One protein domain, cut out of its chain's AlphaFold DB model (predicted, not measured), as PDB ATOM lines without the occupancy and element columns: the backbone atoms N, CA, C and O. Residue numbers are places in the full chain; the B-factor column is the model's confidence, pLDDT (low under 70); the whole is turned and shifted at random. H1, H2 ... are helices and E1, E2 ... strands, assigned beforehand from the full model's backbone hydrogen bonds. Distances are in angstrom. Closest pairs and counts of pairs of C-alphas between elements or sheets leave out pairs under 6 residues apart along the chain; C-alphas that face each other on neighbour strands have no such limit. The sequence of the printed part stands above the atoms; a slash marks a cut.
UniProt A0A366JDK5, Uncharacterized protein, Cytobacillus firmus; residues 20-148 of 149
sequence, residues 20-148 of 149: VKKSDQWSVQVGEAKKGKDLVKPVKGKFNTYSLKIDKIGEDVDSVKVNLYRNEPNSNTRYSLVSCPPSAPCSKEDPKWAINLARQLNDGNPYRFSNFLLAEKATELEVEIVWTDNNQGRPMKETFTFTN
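Overview. This is residues 20 to 148 of the 149 residues of an uncharacterized protein of Cytobacillus firmus (UniProt A0A366JDK5). Two strongly twisted sheets of four strands lie face to face as a sandwich, and one short helix, H1, sits at one end, beside E4. The printed part has 129 residues, with strands E1 to E5, then H1, then E6 to E8. The sheets, E1, E2, E3, E6 and E5, E4, E7, E8 in order, are antiparallel throughout. The class is mostly strand; the whole is compact and rounded, with a radius of gyration of the C-alphas of 15.3 A and spans of 47 by 34 by 29 A.

Along the chain. E1, residues 20 to 22, begins at C-alpha 20, (32.470, -3.886, 81.478). E2 is residues 26 to 32, 19.6 A; E3 is 47 to 56, 28.8 A; E4 is 63 to 72, 29.9 A; E5 is 75 to 80, 13.7 A. H1 is residues 96 to 106, 15.1 A. E6, residues 111 to 119, bends by 64 degrees at residue 114. E7 is 124 to 132, 26.3 A; E8, 140 to 147, ends at C-alpha 147, (33.831, -4.915, 69.167).

Arrangement. E1, E2 and E3 form a meander, each strand the antiparallel neighbour of the one before; N 21 and O 28 are 2.9 A apart, N 29 and O 53 2.8 A. E6 is the antiparallel neighbour of E3, with N 52 and O 113 within hydrogen-bond range at 2.8 A. In the other sheet, N 79 and O 70 are 2.9 A apart, N 67 and O 128 2.9 A, N 127 and O 144 2.9 A. The sheets' facing parts are 9.9 A centre to centre, their strands at 26 degrees. H1 stands at the level of the sheet E5 E4 E7 E8, the C-alphas of Ser 63 and Ile 99 closest at 4.5 A, and only grazes the other sheet with residues 101 to 106. Every O i to N i+4 pair in H1 is within hydrogen-bond range.

Size, cuts and confidence. The C-alphas farthest apart, of Lys 44 and Asn 135, are 47.7 A apart. The printed part has no cut. The links E2 to E3 and E5 to H1 are long. Residues 83 to 94 and 135 to 136 have pLDDT under 70.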
ATOM      1  N   VAL A  20      33.781  -4.253  80.946       97.50
ATOM      2  CA  VAL A  20      32.470  -3.886  81.478       97.50
ATOM      3  C   VAL A  20      31.865  -2.780  80.622       97.50
ATOM      4  O   VAL A  20      32.520  -1.777  80.346       97.50
ATOM      5  N   LYS A  21      30.596  -2.944  80.244       98.12
ATOM      6  CA  LYS A  21      29.736  -1.874  79.730       98.12
ATOM      7  C   LYS A  21      28.559  -1.685  80.683       98.12
ATOM      8  O   LYS A  21      28.066  -2.660  81.245       98.12
ATOM      9  N   LYS A  22      28.137  -0.439  80.889       98.44
ATOM     10  CA  LYS A  22      27.060  -0.086  81.821       98.44
ATOM     11  C   LYS A  22      26.045   0.838  81.159       98.44
ATOM     12  O   LYS A  22      26.428   1.643  80.313       98.44
ATOM     13  N   SER A  23      24.798   0.718  81.583       98.25
ATOM     14  CA  SER A  23      23.732   1.708  81.434       98.25
ATOM     15  C   SER A  23      23.248   2.131  82.824       98.25
ATOM     16  O   SER A  23      23.895   1.801  83.821       98.25
ATOM     17  N   ASP A  24      22.121   2.831  82.908       97.81
ATOM     18  CA  ASP A  24      21.478   3.125  84.193       97.81
ATOM     19  C   ASP A  24      20.852   1.865  84.820       97.81
ATOM     20  O   ASP A  24      20.790   1.744  86.041       97.81
ATOM     21  N   GLN A  25      20.432   0.895  83.996       97.81
ATOM     22  CA  GLN A  25      19.727  -0.303  84.459       97.81
ATOM     23  C   GLN A  25      20.647  -1.523  84.624       97.81
ATOM     24  O   GLN A  25      20.461  -2.320  85.552       97.81
ATOM     25  N   TRP A  26      21.657  -1.683  83.760       98.62
ATOM     26  CA  TRP A  26      22.438  -2.920  83.659       98.62
ATOM     27  C   TRP A  26      23.948  -2.680  83.679       98.62
ATOM     28  O   TRP A  26      24.472  -1.753  83.065       98.62
ATOM     29  N   SER A  27      24.679  -3.589  84.328       98.75
ATOM     30  CA  SER A  27      26.131  -3.723  84.187       98.75
ATOM     31  C   SER A  27      26.445  -5.069  83.544       98.75
ATOM     32  O   SER A  27      26.208  -6.118  84.141       98.75
ATOM     33  N   VAL A  28      27.003  -5.041  82.334       98.62
ATOM     34  CA  VAL A  28      27.327  -6.223  81.530       98.62
ATOM     35  C   VAL A  28      28.835  -6.399  81.467       98.62
ATOM     36  O   VAL A  28      29.559  -5.544  80.956       98.62
ATOM     37  N   GLN A  29      29.312  -7.531  81.973       98.38
ATOM     38  CA  GLN A  29      30.724  -7.868  82.036       98.38
ATOM     39  C   GLN A  29      31.029  -9.122  81.216       98.38
ATOM     40  O   GLN A  29      30.457 -10.186  81.465       98.38
ATOM     41  N   VAL A  30      32.011  -9.017  80.322       97.62
ATOM     42  CA  VAL A  30      32.684 -10.165  79.703       97.62
ATOM     43  C   VAL A  30      33.978 -10.427  80.467       97.62
ATOM     44  O   VAL A  30      34.759  -9.510  80.722       97.62
ATOM     45  N   GLY A  31      34.195 -11.670  80.883       96.88
ATOM     46  CA  GLY A  31      35.354 -12.073  81.674       96.88
ATOM     47  C   GLY A  31      35.979 -13.375  81.194       96.88
ATOM     48  O   GLY A  31      35.560 -13.974  80.201       96.88
ATOM     49  N   GLU A  32      36.982 -13.838  81.937       95.81
ATOM     50  CA  GLU A  32      37.586 -15.146  81.694       95.81
ATOM     51  C   GLU A  32      36.551 -16.265  81.860       95.81
ATOM     52  O   GLU A  32      35.748 -16.255  82.801       95.81
ATOM     53  N   ALA A  33      36.565 -17.249  80.961       94.25
ATOM     54  CA  ALA A  33      35.749 -18.444  81.128       94.25
ATOM     55  C   ALA A  33      36.162 -19.218  82.385       94.25
ATOM     56  O   ALA A  33      37.350 -19.359  82.696       94.25
ATOM     57  N   LYS A  34      35.184 -19.821  83.069       91.62
ATOM     58  CA  LYS A  34      35.497 -20.825  84.089       91.62
ATOM     59  C   LYS A  34      36.220 -22.010  83.442       91.62
ATOM     60  O   LYS A  34      35.915 -22.409  82.316       91.62
ATOM     61  N   LYS A  35      37.157 -22.591  84.192       90.00
ATOM     62  CA  LYS A  35      37.918 -23.787  83.814       90.00
ATOM     63  C   LYS A  35      37.392 -24.981  84.612       90.00
ATOM     64  O   LYS A  35      37.100 -24.852  85.796       90.00
ATOM     65  N   GLY A  36      37.263 -26.137  83.970       87.56
ATOM     66  CA  GLY A  36      36.743 -27.357  84.588       87.56
ATOM     67  C   GLY A  36      36.830 -28.537  83.627       87.56
ATOM     68  O   GLY A  36      37.039 -28.333  82.432       87.56
ATOM     69  N   LYS A  37      36.700 -29.766  84.143       82.38
ATOM     70  CA  LYS A  37      36.769 -30.982  83.313       82.38
ATOM     71  C   LYS A  37      35.624 -31.056  82.296       82.38
ATOM     72  O   LYS A  37      35.870 -31.470  81.170       82.38
ATOM     73  N   ASP A  38      34.446 -30.558  82.666       86.06
ATOM     74  CA  ASP A  38      33.229 -30.603  81.839       86.06
ATOM     75  C   ASP A  38      32.966 -29.300  81.063       86.06
ATOM     76  O   ASP A  38      31.911 -29.132  80.456       86.06
ATOM     77  N   LEU A  39      33.906 -28.345  81.092       88.38
ATOM     78  CA  LEU A  39      33.775 -27.063  80.396       88.38
ATOM     79  C   LEU A  39      34.558 -27.060  79.086       88.38
ATOM     80  O   LEU A  39      35.656 -27.616  78.991       88.38
ATOM     81  N   VAL A  40      34.004 -26.384  78.077       89.50
ATOM     82  CA  VAL A  40      34.621 -26.301  76.755       89.50
ATOM     83  C   VAL A  40      35.915 -25.491  76.845       89.50
ATOM     84  O   VAL A  40      35.979 -24.421  77.462       89.50
ATOM     85  N   LYS A  41      36.970 -26.023  76.225       92.62
ATOM     86  CA  LYS A  41      38.277 -25.371  76.095       92.62
ATOM     87  C   LYS A  41      38.365 -24.639  74.753       92.62
ATOM     88  O   LYS A  41      37.773 -25.121  73.786       92.62
ATOM     89  N   PRO A  42      39.108 -23.523  74.672       92.62
ATOM     90  CA  PRO A  42      39.331 -22.838  73.405       92.62
ATOM     91  C   PRO A  42      40.030 -23.766  72.403       92.62
ATOM     92  O   PRO A  42      40.865 -24.595  72.780       92.62
ATOM     93  N   VAL A  43      39.689 -23.615  71.126       94.94
ATOM     94  CA  VAL A  43      40.298 -24.361  70.022       94.94
ATOM     95  C   VAL A  43      40.863 -23.359  69.030       94.94
ATOM     96  O   VAL A  43      40.101 -22.674  68.347       94.94
ATOM     97  N   LYS A  44      42.199 -23.322  68.945       92.81
ATOM     98  CA  LYS A  44      42.943 -22.420  68.058       92.81
ATOM     99  C   LYS A  44      42.423 -22.510  66.621       92.81
ATOM    100  O   LYS A  44      42.275 -23.610  66.083       92.81
ATOM    101  N   GLY A  45      42.178 -21.361  66.001       90.25
ATOM    102  CA  GLY A  45      41.639 -21.238  64.648       90.25
ATOM    103  C   GLY A  45      40.126 -21.452  64.555       90.25
ATOM    104  O   GLY A  45      39.585 -21.431  63.450       90.25
ATOM    105  N   LYS A  46      39.429 -21.710  65.672       92.00
ATOM    106  CA  LYS A  46      37.977 -21.955  65.686       92.00
ATOM    107  C   LYS A  46      37.249 -20.994  66.612       92.00
ATOM    108  O   LYS A  46      36.422 -20.213  66.145       92.00
ATOM    109  N   PHE A  47      37.512 -21.069  67.912       93.06
ATOM    110  CA  PHE A  47      36.816 -20.262  68.910       93.06
ATOM    111  C   PHE A  47      37.620 -20.127  70.202       93.06
ATOM    112  O   PHE A  47      38.312 -21.053  70.635       93.06
ATOM    113  N   ASN A  48      37.420 -18.989  70.857       93.81
ATOM    114  CA  ASN A  48      37.802 -18.745  72.240       93.81
ATOM    115  C   ASN A  48      36.612 -19.004  73.175       93.81
ATOM    116  O   ASN A  48      35.468 -19.128  72.725       93.81
ATOM    117  N   THR A  49      36.873 -19.089  74.481       93.94
ATOM    118  CA  THR A  49      35.819 -19.206  75.495       93.94
ATOM    119  C   THR A  49      35.878 -18.068  76.500       93.94
ATOM    120  O   THR A  49      36.950 -17.687  76.968       93.94
ATOM    121  N   TYR A  50      34.703 -17.550  76.858       95.38
ATOM    122  CA  TYR A  50      34.554 -16.437  77.797       95.38
ATOM    123  C   TYR A  50      33.434 -16.702  78.802       95.38
ATOM    124  O   TYR A  50      32.688 -17.681  78.693       95.38
ATOM    125  N   SER A  51      33.327 -15.828  79.798       95.38
ATOM    126  CA  SER A  51      32.177 -15.769  80.692       95.38
ATOM    127  C   SER A  51      31.432 -14.448  80.554       95.38
ATOM    128  O   SER A  51      32.006 -13.429  80.173       95.38
ATOM    129  N   LEU A  52      30.141 -14.483  80.871       96.94
ATOM    130  CA  LEU A  52      29.283 -13.318  80.989       96.94
ATOM    131  C   LEU A  52      28.777 -13.212  82.425       96.94
ATOM    132  O   LEU A  52      28.342 -14.207  83.017       96.94
ATOM    133  N   LYS A  53      28.782 -11.994  82.954       97.88
ATOM    134  CA  LYS A  53      28.087 -11.624  84.182       97.88
ATOM    135  C   LYS A  53      27.215 -10.405  83.891       97.88
ATOM    136  O   LYS A  53      27.707  -9.441  83.311       97.88
ATOM    137  N   ILE A  54      25.950 -10.455  84.293       98.50
ATOM    138  CA  ILE A  54      25.038  -9.309  84.225       98.50
ATOM    139  C   ILE A  54      24.535  -9.028  85.634       98.50
ATOM    140  O   ILE A  54      23.978  -9.916  86.284       98.50
ATOM    141  N   ASP A  55      24.748  -7.800  86.089       98.44
ATOM    142  CA  ASP A  55      24.184  -7.264  87.322       98.44
ATOM    143  C   ASP A  55      23.054  -6.280  86.969       98.44
ATOM    144  O   ASP A  55      23.206  -5.456  86.060       98.44
ATOM    145  N   LYS A  56      21.942  -6.349  87.707       98.00
ATOM    146  CA  LYS A  56      20.932  -5.286  87.746       98.00
ATOM    147  C   LYS A  56      21.454  -4.188  88.668       98.00
ATOM    148  O   LYS A  56      21.732  -4.465  89.833       98.00
ATOM    149  N   ILE A  57      21.613  -2.976  88.150       98.38
ATOM    150  CA  ILE A  57      22.107  -1.820  88.920       98.38
ATOM    151  C   ILE A  57      21.073  -0.697  89.044       98.38
ATOM    152  O   ILE A  57      21.265   0.184  89.878       98.38
ATOM    153  N   GLY A  58      19.996  -0.755  88.258       96.19
ATOM    154  CA  GLY A  58      18.840   0.131  88.377       96.19
ATOM    155  C   GLY A  58      17.698  -0.484  89.188       96.19
ATOM    156  O   GLY A  58      17.912  -1.289  90.100       96.19
ATOM    157  N   GLU A  59      16.471  -0.119  88.823       95.38
ATOM    158  CA  GLU A  59      15.239  -0.490  89.528       95.38
ATOM    159  C   GLU A  59      14.887  -1.974  89.377       95.38
ATOM    160  O   GLU A  59      15.463  -2.692  88.556       95.38
ATOM    161  N   ASP A  60      13.967  -2.459  90.207       96.19
ATOM    162  CA  ASP A  60      13.462  -3.830  90.126       96.19
ATOM    163  C   ASP A  60      12.627  -4.074  88.863       96.19
ATOM    164  O   ASP A  60      11.959  -3.185  88.334       96.19
ATOM    165  N   VAL A  61      12.674  -5.315  88.381       95.25
ATOM    166  CA  VAL A  61      12.026  -5.751  87.136       95.25
ATOM    167  C   VAL A  61      11.160  -6.988  87.372       95.25
ATOM    168  O   VAL A  61      11.430  -7.779  88.275       95.25
ATOM    169  N   ASP A  62      10.141  -7.193  86.543       94.12
ATOM    170  CA  ASP A  62       9.180  -8.298  86.690       94.12
ATOM    171  C   ASP A  62       9.564  -9.541  85.878       94.12
ATOM    172  O   ASP A  62       9.251 -10.678  86.242       94.12
ATOM    173  N   SER A  63      10.239  -9.336  84.748       93.69
ATOM    174  CA  SER A  63      10.732 -10.411  83.893       93.69
ATOM    175  C   SER A  63      12.017  -9.979  83.207       93.69
ATOM    176  O   SER A  63      12.168  -8.808  82.872       93.69
ATOM    177  N   VAL A  64      12.949 -10.911  82.999       94.56
ATOM    178  CA  VAL A  64      14.203 -10.649  82.283       94.56
ATOM    179  C   VAL A  64      14.473 -11.763  81.293       94.56
ATOM    180  O   VAL A  64      14.411 -12.943  81.637       94.56
ATOM    181  N   LYS A  65      14.847 -11.375  80.076       93.25
ATOM    182  CA  LYS A  65      15.411 -12.240  79.055       93.25
ATOM    183  C   LYS A  65      16.782 -11.748  78.631       93.25
ATOM    184  O   LYS A  65      16.983 -10.554  78.444       93.25
ATOM    185  N   VAL A  66      17.712 -12.685  78.468       93.69
ATOM    186  CA  VAL A  66      19.082 -12.409  78.034       93.69
ATOM    187  C   VAL A  66      19.366 -13.236  76.791       93.69
ATOM    188  O   VAL A  66      19.350 -14.465  76.853       93.69
ATOM    189  N   ASN A  67      19.670 -12.559  75.689       93.69
ATOM    190  CA  ASN A  67      20.098 -13.180  74.445       93.69
ATOM    191  C   ASN A  67      21.536 -12.766  74.143       93.69
ATOM    192  O   ASN A  67      21.914 -11.608  74.311       93.69
ATOM    193  N   LEU A  68      22.348 -13.720  73.696       95.12
ATOM    194  CA  LEU A  68      23.711 -13.450  73.246       95.12
ATOM    195  C   LEU A  68      23.818 -13.819  71.782       95.12
ATOM    196  O   LEU A  68      23.498 -14.952  71.413       95.12
ATOM    197  N   TYR A  69      24.354 -12.909  70.985       95.56
ATOM    198  CA  TYR A  69      24.577 -13.121  69.568       95.56
ATOM    199  C   TYR A  69      26.018 -12.821  69.202       95.56
ATOM    200  O   TYR A  69      26.642 -11.906  69.729       95.56
ATOM    201  N   ARG A  70      26.546 -13.575  68.246       94.75
ATOM    202  CA  ARG A  70      27.785 -13.212  67.556       94.75
ATOM    203  C   ARG A  70      27.547 -13.138  66.063       94.75
ATOM    204  O   ARG A  70      26.735 -13.894  65.517       94.75
ATOM    205  N   ASN A  71      28.279 -12.259  65.401       94.38
ATOM    206  CA  ASN A  71      28.271 -12.214  63.950       94.38
ATOM    207  C   ASN A  71      29.138 -13.331  63.338       94.38
ATOM    208  O   ASN A  71      29.886 -14.046  64.016       94.38
ATOM    209  N   GLU A  72      29.000 -13.479  62.026       88.00
ATOM    210  CA  GLU A  72      29.852 -14.300  61.173       88.00
ATOM    211  C   GLU A  72      30.329 -13.445  59.992       88.00
ATOM    212  O   GLU A  72      29.556 -12.614  59.503       88.00
ATOM    213  N   PRO A  73      31.564 -13.639  59.496       82.62
ATOM    214  CA  PRO A  73      32.042 -12.915  58.328       82.62
ATOM    215  C   PRO A  73      31.106 -13.081  57.133       82.62
ATOM    216  O   PRO A  73      30.681 -14.194  56.815       82.62
ATOM    217  N   ASN A  74      30.836 -11.970  56.444       82.56
ATOM    218  CA  ASN A  74      30.023 -11.918  55.226       82.56
ATOM    219  C   ASN A  74      28.574 -12.425  55.402       82.56
ATOM    220  O   ASN A  74      27.968 -12.900  54.444       82.56
ATOM    221  N   SER A  75      28.011 -12.331  56.613       87.81
ATOM    222  CA  SER A  75      26.641 -12.751  56.917       87.81
ATOM    223  C   SER A  75      25.891 -11.680  57.707       87.81
ATOM    224  O   SER A  75      26.374 -11.197  58.727       87.81
ATOM    225  N   ASN A  76      24.662 -11.375  57.282       89.00
ATOM    226  CA  ASN A  76      23.719 -10.578  58.078       89.00
ATOM    227  C   ASN A  76      23.060 -11.411  59.194       89.00
ATOM    228  O   ASN A  76      22.495 -10.860  60.137       89.00
ATOM    229  N   THR A  77      23.129 -12.740  59.096       92.00
ATOM    230  CA  THR A  77      22.615 -13.665  60.106       92.00
ATOM    231  C   THR A  77      23.608 -13.782  61.255       92.00
ATOM    232  O   THR A  77      24.784 -14.091  61.036       92.00
ATOM    233  N   ARG A  78      23.117 -13.581  62.480       93.19
ATOM    234  CA  ARG A  78      23.869 -13.760  63.725       93.19
ATOM    235  C   ARG A  78      23.547 -15.115  64.355       93.19
ATOM    236  O   ARG A  78      22.428 -15.610  64.242       93.19
ATOM    237  N   TYR A  79      24.523 -15.708  65.033       91.50
ATOM    238  CA  TYR A  79      24.351 -16.973  65.748       91.50
ATOM    239  C   TYR A  79      24.029 -16.704  67.212       91.50
ATOM    240  O   TYR A  79      24.792 -16.006  67.881       91.50
ATOM    241  N   SER A  80      22.940 -17.297  67.712       90.88
ATOM    242  CA  SER A  80      22.678 -17.337  69.151       90.88
ATOM    243  C   SER A  80      23.757 -18.156  69.852       90.88
ATOM    244  O   SER A  80      24.111 -19.251  69.405       90.88
ATOM    245  N   LEU A  81      24.275 -17.621  70.951       88.75
ATOM    246  CA  LEU A  81      25.226 -18.290  71.838       88.75
ATOM    247  C   LEU A  81      24.561 -18.892  73.070       88.75
ATOM    248  O   LEU A  81      25.164 -19.714  73.760       88.75
ATOM    249  N   VAL A  82      23.318 -18.499  73.337       80.75
ATOM    250  CA  VAL A  82      22.459 -19.211  74.272       80.75
ATOM    251  C   VAL A  82      21.825 -20.360  73.495       80.75
ATOM    252  O   VAL A  82      21.122 -20.145  72.505       80.75
ATOM    253  N   SER A  83      22.116 -21.581  73.930       62.69
ATOM    254  CA  SER A  83      21.615 -22.812  73.323       62.69
ATOM    255  C   SER A  83      20.751 -23.552  74.326       62.69
ATOM    256  O   SER A  83      21.067 -23.603  75.515       62.69
ATOM    257  N   CYS A  84      19.695 -24.190  73.842       59.91
ATOM    258  CA  CYS A  84      18.941 -25.135  74.653       59.91
ATOM    259  C   CYS A  84      19.699 -26.466  74.724       59.91
ATOM    260  O   CYS A  84      20.466 -26.784  73.807       59.91
ATOM    261  N   PRO A  85      19.510 -27.258  75.792       49.69
ATOM    262  CA  PRO A  85      20.035 -28.614  75.839       49.69
ATOM    263  C   PRO A  85      19.586 -29.395  74.591       49.69
ATOM    264  O   PRO A  85      18.430 -29.255  74.197       49.69
ATOM    265  N   PRO A  86      20.424 -30.264  73.996       47.81
ATOM    266  CA  PRO A  86      20.039 -31.066  72.826       47.81
ATOM    267  C   PRO A  86      18.763 -31.898  73.035       47.81
ATOM    268  O   PRO A  86      18.081 -32.257  72.081       47.81
ATOM    269  N   SER A  87      18.443 -32.200  74.295       51.12
ATOM    270  CA  SER A  87      17.275 -32.958  74.738       51.12
ATOM    271  C   SER A  87      15.995 -32.127  74.913       51.12
ATOM    272  O   SER A  87      14.949 -32.707  75.203       51.12
ATOM    273  N   ALA A  88      16.039 -30.799  74.750       52.22
ATOM    274  CA  ALA A  88      14.888 -29.918  74.932       52.22
ATOM    275  C   ALA A  88      14.794 -28.866  73.805       52.22
ATOM    276  O   ALA A  88      15.736 -28.103  73.592       52.22
ATOM    277  N   PRO A  89      13.661 -28.778  73.082       57.34
ATOM    278  CA  PRO A  89      13.494 -27.786  72.026       57.34
ATOM    279  C   PRO A  89      13.423 -26.368  72.608       57.34
ATOM    280  O   PRO A  89      12.709 -26.125  73.581       57.34
ATOM    281  N   CYS A  90      14.091 -25.412  71.954       59.75
ATOM    282  CA  CYS A  90      14.075 -23.997  72.350       59.75
ATOM    283  C   CYS A  90      12.698 -23.328  72.308       59.75
ATOM    284  O   CYS A  90      12.509 -22.264  72.879       59.75
ATOM    285  N   SER A  91      11.713 -23.956  71.669       55.03
ATOM    286  CA  SER A  91      10.339 -23.460  71.586       55.03
ATOM    287  C   SER A  91       9.526 -23.625  72.877       55.03
ATOM    288  O   SER A  91       8.394 -23.151  72.936       55.03
ATOM    289  N   LYS A  92      10.070 -24.281  73.912       52.91
ATOM    290  CA  LYS A  92       9.441 -24.412  75.237       52.91
ATOM    291  C   LYS A  92      10.157 -23.557  76.280       52.91
ATOM    292  O   LYS A  92      10.545 -24.057  77.334       52.91
ATOM    293  N   GLU A  93      10.359 -22.278  75.987       59.19
ATOM    294  CA  GLU A  93      10.726 -21.320  77.026       59.19
ATOM    295  C   GLU A  93       9.606 -21.276  78.075       59.19
ATOM    296  O   GLU A  93       8.546 -20.703  77.836       59.19
ATOM    297  N   ASP A  94       9.818 -21.916  79.227       68.62
ATOM    298  CA  ASP A  94       8.900 -21.832  80.363       68.62
ATOM    299  C   ASP A  94       8.871 -20.379  80.856       68.62
ATOM    300  O   ASP A  94       9.874 -19.939  81.407       68.62
ATOM    301  N   PRO A  95       7.772 -19.616  80.722       72.19
ATOM    302  CA  PRO A  95       7.729 -18.203  81.114       72.19
ATOM    303  C   PRO A  95       8.170 -17.942  82.566       72.19
ATOM    304  O   PRO A  95       8.595 -16.832  82.893       72.19
ATOM    305  N   LYS A  96       8.163 -18.966  83.433       83.44
ATOM    306  CA  LYS A  96       8.748 -18.894  84.777       83.44
ATOM    307  C   LYS A  96      10.246 -18.597  84.778       83.44
ATOM    308  O   LYS A  96      10.724 -18.038  85.758       83.44
ATOM    309  N   TRP A  97      10.994 -18.942  83.729       84.38
ATOM    310  CA  TRP A  97      12.429 -18.669  83.639       84.38
ATOM    311  C   TRP A  97      12.705 -17.166  83.717       84.38
ATOM    312  O   TRP A  97      13.562 -16.749  84.491       84.38
ATOM    313  N   ALA A  98      11.934 -16.360  82.982       89.44
ATOM    314  CA  ALA A  98      12.141 -14.920  82.906       89.44
ATOM    315  C   ALA A  98      11.786 -14.240  84.234       89.44
ATOM    316  O   ALA A  98      12.503 -13.354  84.691       89.44
ATOM    317  N   ILE A  99      10.718 -14.711  84.885       92.25
ATOM    318  CA  ILE A  99      10.280 -14.241  86.208       92.25
ATOM    319  C   ILE A  99      11.286 -14.648  87.294       92.25
ATOM    320  O   ILE A  99      11.627 -13.858  88.170       92.25
ATOM    321  N   ASN A 100      11.788 -15.883  87.255       93.25
ATOM    322  CA  ASN A 100      12.775 -16.352  88.226       93.25
ATOM    323  C   ASN A 100      14.112 -15.628  88.059       93.25
ATOM    324  O   ASN A 100      14.744 -15.302  89.060       93.25
ATOM    325  N   LEU A 101      14.525 -15.351  86.819       93.62
ATOM    326  CA  LEU A 101      15.719 -14.560  86.554       93.62
ATOM    327  C   LEU A 101      15.561 -13.124  87.066       93.62
ATOM    328  O   LEU A 101      16.478 -12.609  87.699       93.62
ATOM    329  N   ALA A 102      14.397 -12.508  86.849       94.94
ATOM    330  CA  ALA A 102      14.079 -11.199  87.408       94.94
ATOM    331  C   ALA A 102      14.170 -11.193  88.940       94.94
ATOM    332  O   ALA A 102      14.914 -10.394  89.496       94.94
ATOM    333  N   ARG A 103      13.522 -12.151  89.622       95.81
ATOM    334  CA  ARG A 103      13.609 -12.288  91.088       95.81
ATOM    335  C   ARG A 103      15.053 -12.438  91.560       95.81
ATOM    336  O   ARG A 103      15.480 -11.719  92.450       95.81
ATOM    337  N   GLN A 104      15.815 -13.326  90.919       96.69
ATOM    338  CA  GLN A 104      17.227 -13.528  91.225       96.69
ATOM    339  C   GLN A 104      18.017 -12.207  91.141       96.69
ATOM    340  O   GLN A 104      18.808 -11.907  92.033       96.69
ATOM    341  N   LEU A 105      17.805 -11.425  90.081       97.06
ATOM    342  CA  LEU A 105      18.487 -10.150  89.855       97.06
ATOM    343  C   LEU A 105      18.039  -9.056  90.835       97.06
ATOM    344  O   LEU A 105      18.887  -8.294  91.298       97.06
ATOM    345  N   ASN A 106      16.749  -8.997  91.176       97.25
ATOM    346  CA  ASN A 106      16.210  -8.079  92.187       97.25
ATOM    347  C   ASN A 106      16.790  -8.384  93.579       97.25
ATOM    348  O   ASN A 106      17.160  -7.466  94.303       97.25
ATOM    349  N   ASP A 107      17.016  -9.664  93.897       97.88
ATOM    350  CA  ASP A 107      17.696 -10.107  95.126       97.88
ATOM    351  C   ASP A 107      19.219  -9.821  95.122       97.88
ATOM    352  O   ASP A 107      19.949 -10.259  96.015       97.88
ATOM    353  N   GLY A 108      19.738  -9.131  94.099       97.12
ATOM    354  CA  GLY A 108      21.154  -8.780  93.960       97.12
ATOM    355  C   GLY A 108      22.045  -9.916  93.444       97.12
ATOM    356  O   GLY A 108      23.272  -9.785  93.440       97.12
ATOM    357  N   ASN A 109      21.468 -11.034  92.989       97.94
ATOM    358  CA  ASN A 109      22.227 -12.171  92.472       97.94
ATOM    359  C   ASN A 109      22.390 -12.083  90.938       97.94
ATOM    360  O   ASN A 109      21.411 -12.171  90.194       97.94
ATOM    361  N   PRO A 110      23.624 -11.990  90.408       97.31
ATOM    362  CA  PRO A 110      23.844 -11.749  88.983       97.31
ATOM    363  C   PRO A 110      23.498 -12.950  88.103       97.31
ATOM    364  O   PRO A 110      23.756 -14.101  88.466       97.31
ATOM    365  N   TYR A 111      23.044 -12.680  86.879       95.75
ATOM    366  CA  TYR A 111      23.032 -13.686  85.816       95.75
ATOM    367  C   TYR A 111      24.472 -14.056  85.449       95.75
ATOM    368  O   TYR A 111      25.336 -13.183  85.314       95.75
ATOM    369  N   ARG A 112      24.747 -15.353  85.275       94.62
ATOM    370  CA  ARG A 112      26.084 -15.848  84.934       94.62
ATOM    371  C   ARG A 112      26.028 -16.904  83.842       94.62
ATOM    372  O   ARG A 112      25.495 -17.988  84.058       94.62
ATOM    373  N   PHE A 113      26.719 -16.645  82.738       92.62
ATOM    374  CA  PHE A 113      27.049 -17.659  81.740       92.62
ATOM    375  C   PHE A 113      28.548 -17.951  81.836       92.62
ATOM    376  O   PHE A 113      29.385 -17.128  81.488       92.62
ATOM    377  N   SER A 114      28.908 -19.110  82.388       92.25
ATOM    378  CA  SER A 114      30.288 -19.368  82.830       92.25
ATOM    379  C   SER A 114      31.280 -19.729  81.714       92.25
ATOM    380  O   SER A 114      32.487 -19.642  81.945       92.25
ATOM    381  N   ASN A 115      30.796 -20.201  80.564       92.75
ATOM    382  CA  ASN A 115      31.624 -20.717  79.474       92.75
ATOM    383  C   ASN A 115      30.808 -20.689  78.168       92.75
ATOM    384  O   ASN A 115      30.047 -21.614  77.898       92.75
ATOM    385  N   PHE A 116      30.921 -19.608  77.396       92.75
ATOM    386  CA  PHE A 116      30.333 -19.507  76.057       92.75
ATOM    387  C   PHE A 116      31.429 -19.469  74.989       92.75
ATOM    388  O   PHE A 116      32.547 -19.021  75.253       92.75
ATOM    389  N   LEU A 117      31.106 -19.948  73.785       93.00
ATOM    390  CA  LEU A 117      32.037 -20.061  72.664       93.00
ATOM    391  C   LEU A 117      31.903 -18.835  71.757       93.00
ATOM    392  O   LEU A 117      30.841 -18.603  71.183       93.00
ATOM    393  N   LEU A 118      32.986 -18.085  71.577       93.88
ATOM    394  CA  LEU A 118      33.048 -16.975  70.629       93.88
ATOM    395  C   LEU A 118      34.011 -17.344  69.503       93.88
ATOM    396  O   LEU A 118      35.192 -17.586  69.753       93.88
ATOM    397  N   ALA A 119      33.503 -17.428  68.272       93.75
ATOM    398  CA  ALA A 119      34.326 -17.781  67.121       93.75
ATOM    399  C   ALA A 119      35.481 -16.788  66.951       93.75
ATOM    400  O   ALA A 119      35.269 -15.584  67.044       93.75
ATOM    401  N   GLU A 120      36.679 -17.284  66.634       92.44
ATOM    402  CA  GLU A 120      37.865 -16.432  66.431       92.44
ATOM    403  C   GLU A 120      37.707 -15.469  65.254       92.44
ATOM    404  O   GLU A 120      38.444 -14.508  65.163       92.44
ATOM    405  N   LYS A 121      36.758 -15.718  64.352       92.31
ATOM    406  CA  LYS A 121      36.436 -14.840  63.219       92.31
ATOM    407  C   LYS A 121      35.271 -13.882  63.483       92.31
ATOM    408  O   LYS A 121      34.919 -13.114  62.593       92.31
ATOM    409  N   ALA A 122      34.614 -13.977  64.641       93.44
ATOM    410  CA  ALA A 122      33.565 -13.029  65.002       93.44
ATOM    411  C   ALA A 122      34.216 -11.674  65.280       93.44
ATOM    412  O   ALA A 122      35.244 -11.626  65.943       93.44
ATOM    413  N   THR A 123      33.628 -10.589  64.791       93.62
ATOM    414  CA  THR A 123      34.106  -9.213  65.029       93.62
ATOM    415  C   THR A 123      33.221  -8.471  66.029       93.62
ATOM    416  O   THR A 123      33.556  -7.375  66.469       93.62
ATOM    417  N   GLU A 124      32.091  -9.078  66.393       94.69
ATOM    418  CA  GLU A 124      31.099  -8.505  67.282       94.69
ATOM    419  C   GLU A 124      30.484  -9.580  68.188       94.69
ATOM    420  O   GLU A 124      30.089 -10.662  67.734       94.69
ATOM    421  N   LEU A 125      30.366  -9.247  69.471       96.38
ATOM    422  CA  LEU A 125      29.514  -9.927  70.440       96.38
ATOM    423  C   LEU A 125      28.422  -8.950  70.875       96.38
ATOM    424  O   LEU A 125      28.714  -7.864  71.366       96.38
ATOM    425  N   GLU A 126      27.172  -9.355  70.742       97.06
ATOM    426  CA  GLU A 126      26.012  -8.603  71.192       97.06
ATOM    427  C   GLU A 126      25.378  -9.304  72.391       97.06
ATOM    428  O   GLU A 126      25.132 -10.513  72.366       97.06
ATOM    429  N   VAL A 127      25.101  -8.531  73.436       97.75
ATOM    430  CA  VAL A 127      24.298  -8.958  74.579       97.75
ATOM    431  C   VAL A 127      23.021  -8.128  74.572       97.75
ATOM    432  O   VAL A 127      23.064  -6.918  74.782       97.75
ATOM    433  N   GLU A 128      21.892  -8.772  74.317       97.62
ATOM    434  CA  GLU A 128      20.570  -8.158  74.346       97.62
ATOM    435  C   GLU A 128      19.872  -8.537  75.653       97.62
ATOM    436  O   GLU A 128      19.773  -9.717  76.005       97.62
ATOM    437  N   ILE A 129      19.388  -7.529  76.373       97.12
ATOM    438  CA  ILE A 129      18.608  -7.698  77.596       97.12
ATOM    439  C   ILE A 129      17.225  -7.114  77.336       97.12
ATOM    440  O   ILE A 129      17.095  -5.932  77.023       97.12
ATOM    441  N   VAL A 130      16.196  -7.949  77.463       95.50
ATOM    442  CA  VAL A 130      14.788  -7.557  77.342       95.50
ATOM    443  C   VAL A 130      14.128  -7.760  78.696       95.50
ATOM    444  O   VAL A 130      14.242  -8.839  79.270       95.50
ATOM    445  N   TRP A 131      13.431  -6.760  79.222       95.25
ATOM    446  CA  TRP A 131      12.780  -6.867  80.529       95.25
ATOM    447  C   TRP A 131      11.445  -6.139  80.563       95.25
ATOM    448  O   TRP A 131      11.164  -5.313  79.704       95.25
ATOM    449  N   THR A 132      10.619  -6.440  81.554       94.06
ATOM    450  CA  THR A 132       9.423  -5.651  81.876       94.06
ATOM    451  C   THR A 132       9.575  -5.069  83.267       94.06
ATOM    452  O   THR A 132      10.132  -5.729  84.145       94.06
ATOM    453  N   ASP A 133       9.063  -3.864  83.474       86.19
ATOM    454  CA  ASP A 133       8.873  -3.291  84.800       86.19
ATOM    455  C   ASP A 133       7.398  -3.361  85.223       86.19
ATOM    456  O   ASP A 133       6.503  -3.695  84.431       86.19
ATOM    457  N   ASN A 134       7.168  -3.004  86.482       72.19
ATOM    458  CA  ASN A 134       5.854  -2.963  87.110       72.19
ATOM    459  C   ASN A 134       4.962  -1.817  86.607       72.19
ATOM    460  O   ASN A 134       3.794  -1.740  86.994       72.19
ATOM    461  N   ASN A 135       5.479  -0.916  85.768       64.88
ATOM    462  CA  ASN A 135       4.819   0.353  85.514       64.88
ATOM    463  C   ASN A 135       3.882   0.309  84.311       64.88
ATOM    464  O   ASN A 135       2.895   1.043  84.311       64.88
ATOM    465  N   GLN A 136       4.141  -0.510  83.281       66.31
ATOM    466  CA  GLN A 136       3.307  -0.485  82.060       66.31
ATOM    467  C   GLN A 136       3.178  -1.822  81.317       66.31
ATOM    468  O   GLN A 136       2.505  -1.880  80.284       66.31
ATOM    469  N   GLY A 137       3.836  -2.888  81.787       72.62
ATOM    470  CA  GLY A 137       3.807  -4.210  81.146       72.62
ATOM    471  C   GLY A 137       4.400  -4.255  79.729       72.62
ATOM    472  O   GLY A 137       4.306  -5.283  79.056       72.62
ATOM    473  N   ARG A 138       5.004  -3.159  79.246       85.88
ATOM    474  CA  ARG A 138       5.693  -3.107  77.952       85.88
ATOM    475  C   ARG A 138       7.128  -3.601  78.119       85.88
ATOM    476  O   ARG A 138       7.836  -3.079  78.976       85.88
ATOM    477  N   PRO A 139       7.590  -4.552  77.290       91.44
ATOM    478  CA  PRO A 139       8.989  -4.939  77.295       91.44
ATOM    479  C   PRO A 139       9.891  -3.775  76.869       91.44
ATOM    480  O   PRO A 139       9.695  -3.177  75.810       91.44
ATOM    481  N   MET A 140      10.887  -3.484  77.692       94.62
ATOM    482  CA  MET A 140      12.025  -2.620  77.411       94.62
ATOM    483  C   MET A 140      13.195  -3.461  76.903       94.62
ATOM    484  O   MET A 140      13.254  -4.672  77.132       94.62
ATOM    485  N   LYS A 141      14.127  -2.819  76.199       96.12
ATOM    486  CA  LYS A 141      15.285  -3.490  75.619       96.12
ATOM    487  C   LYS A 141      16.519  -2.608  75.628       96.12
ATOM    488  O   LYS A 141      16.460  -1.464  75.190       96.12
ATOM    489  N   GLU A 142      17.645  -3.209  75.991       98.25
ATOM    490  CA  GLU A 142      18.978  -2.646  75.809       98.25
ATOM    491  C   GLU A 142      19.906  -3.652  75.136       98.25
ATOM    492  O   GLU A 142      19.802  -4.867  75.327       98.25
ATOM    493  N   THR A 143      20.833  -3.122  74.344       98.19
ATOM    494  CA  THR A 143      21.803  -3.904  73.586       98.19
ATOM    495  C   THR A 143      23.209  -3.408  73.900       98.19
ATOM    496  O   THR A 143      23.524  -2.232  73.725       98.19
ATOM    497  N   PHE A 144      24.070  -4.323  74.341       98.19
ATOM    498  CA  PHE A 144      25.470  -4.070  74.657       98.19
ATOM    499  C   PHE A 144      26.346  -4.756  73.613       98.19
ATOM    500  O   PHE A 144      26.531  -5.973  73.632       98.19
ATOM    501  N   THR A 145      26.892  -3.958  72.702       96.75
ATOM    502  CA  THR A 145      27.742  -4.446  71.614       96.75
ATOM    503  C   THR A 145      29.213  -4.347  71.991       96.75
ATOM    504  O   THR A 145      29.691  -3.270  72.343       96.75
ATOM    505  N   PHE A 146      29.949  -5.447  71.898       95.31
ATOM    506  CA  PHE A 146      31.395  -5.521  72.080       95.31
ATOM    507  C   PHE A 146      32.055  -5.740  70.718       95.31
ATOM    508  O   PHE A 146      31.722  -6.689  70.013       95.31
ATOM    509  N   THR A 147      32.996  -4.869  70.375       92.44
ATOM    510  CA  THR A 147      33.831  -4.915  69.167       92.44
ATOM    511  C   THR A 147      35.287  -4.726  69.577       92.44
ATOM    512  O   THR A 147      35.554  -4.401  70.739       92.44
ATOM    513  N   ASN A 148      36.220  -4.898  68.637       82.38
ATOM    514  CA  ASN A 148      37.588  -4.429  68.852       82.38
ATOM    515  C   ASN A 148      37.580  -2.941  69.224       82.38
ATOM    516  O   ASN A 148      36.750  -2.179  68.710       82.38
TER     517      ASN A 148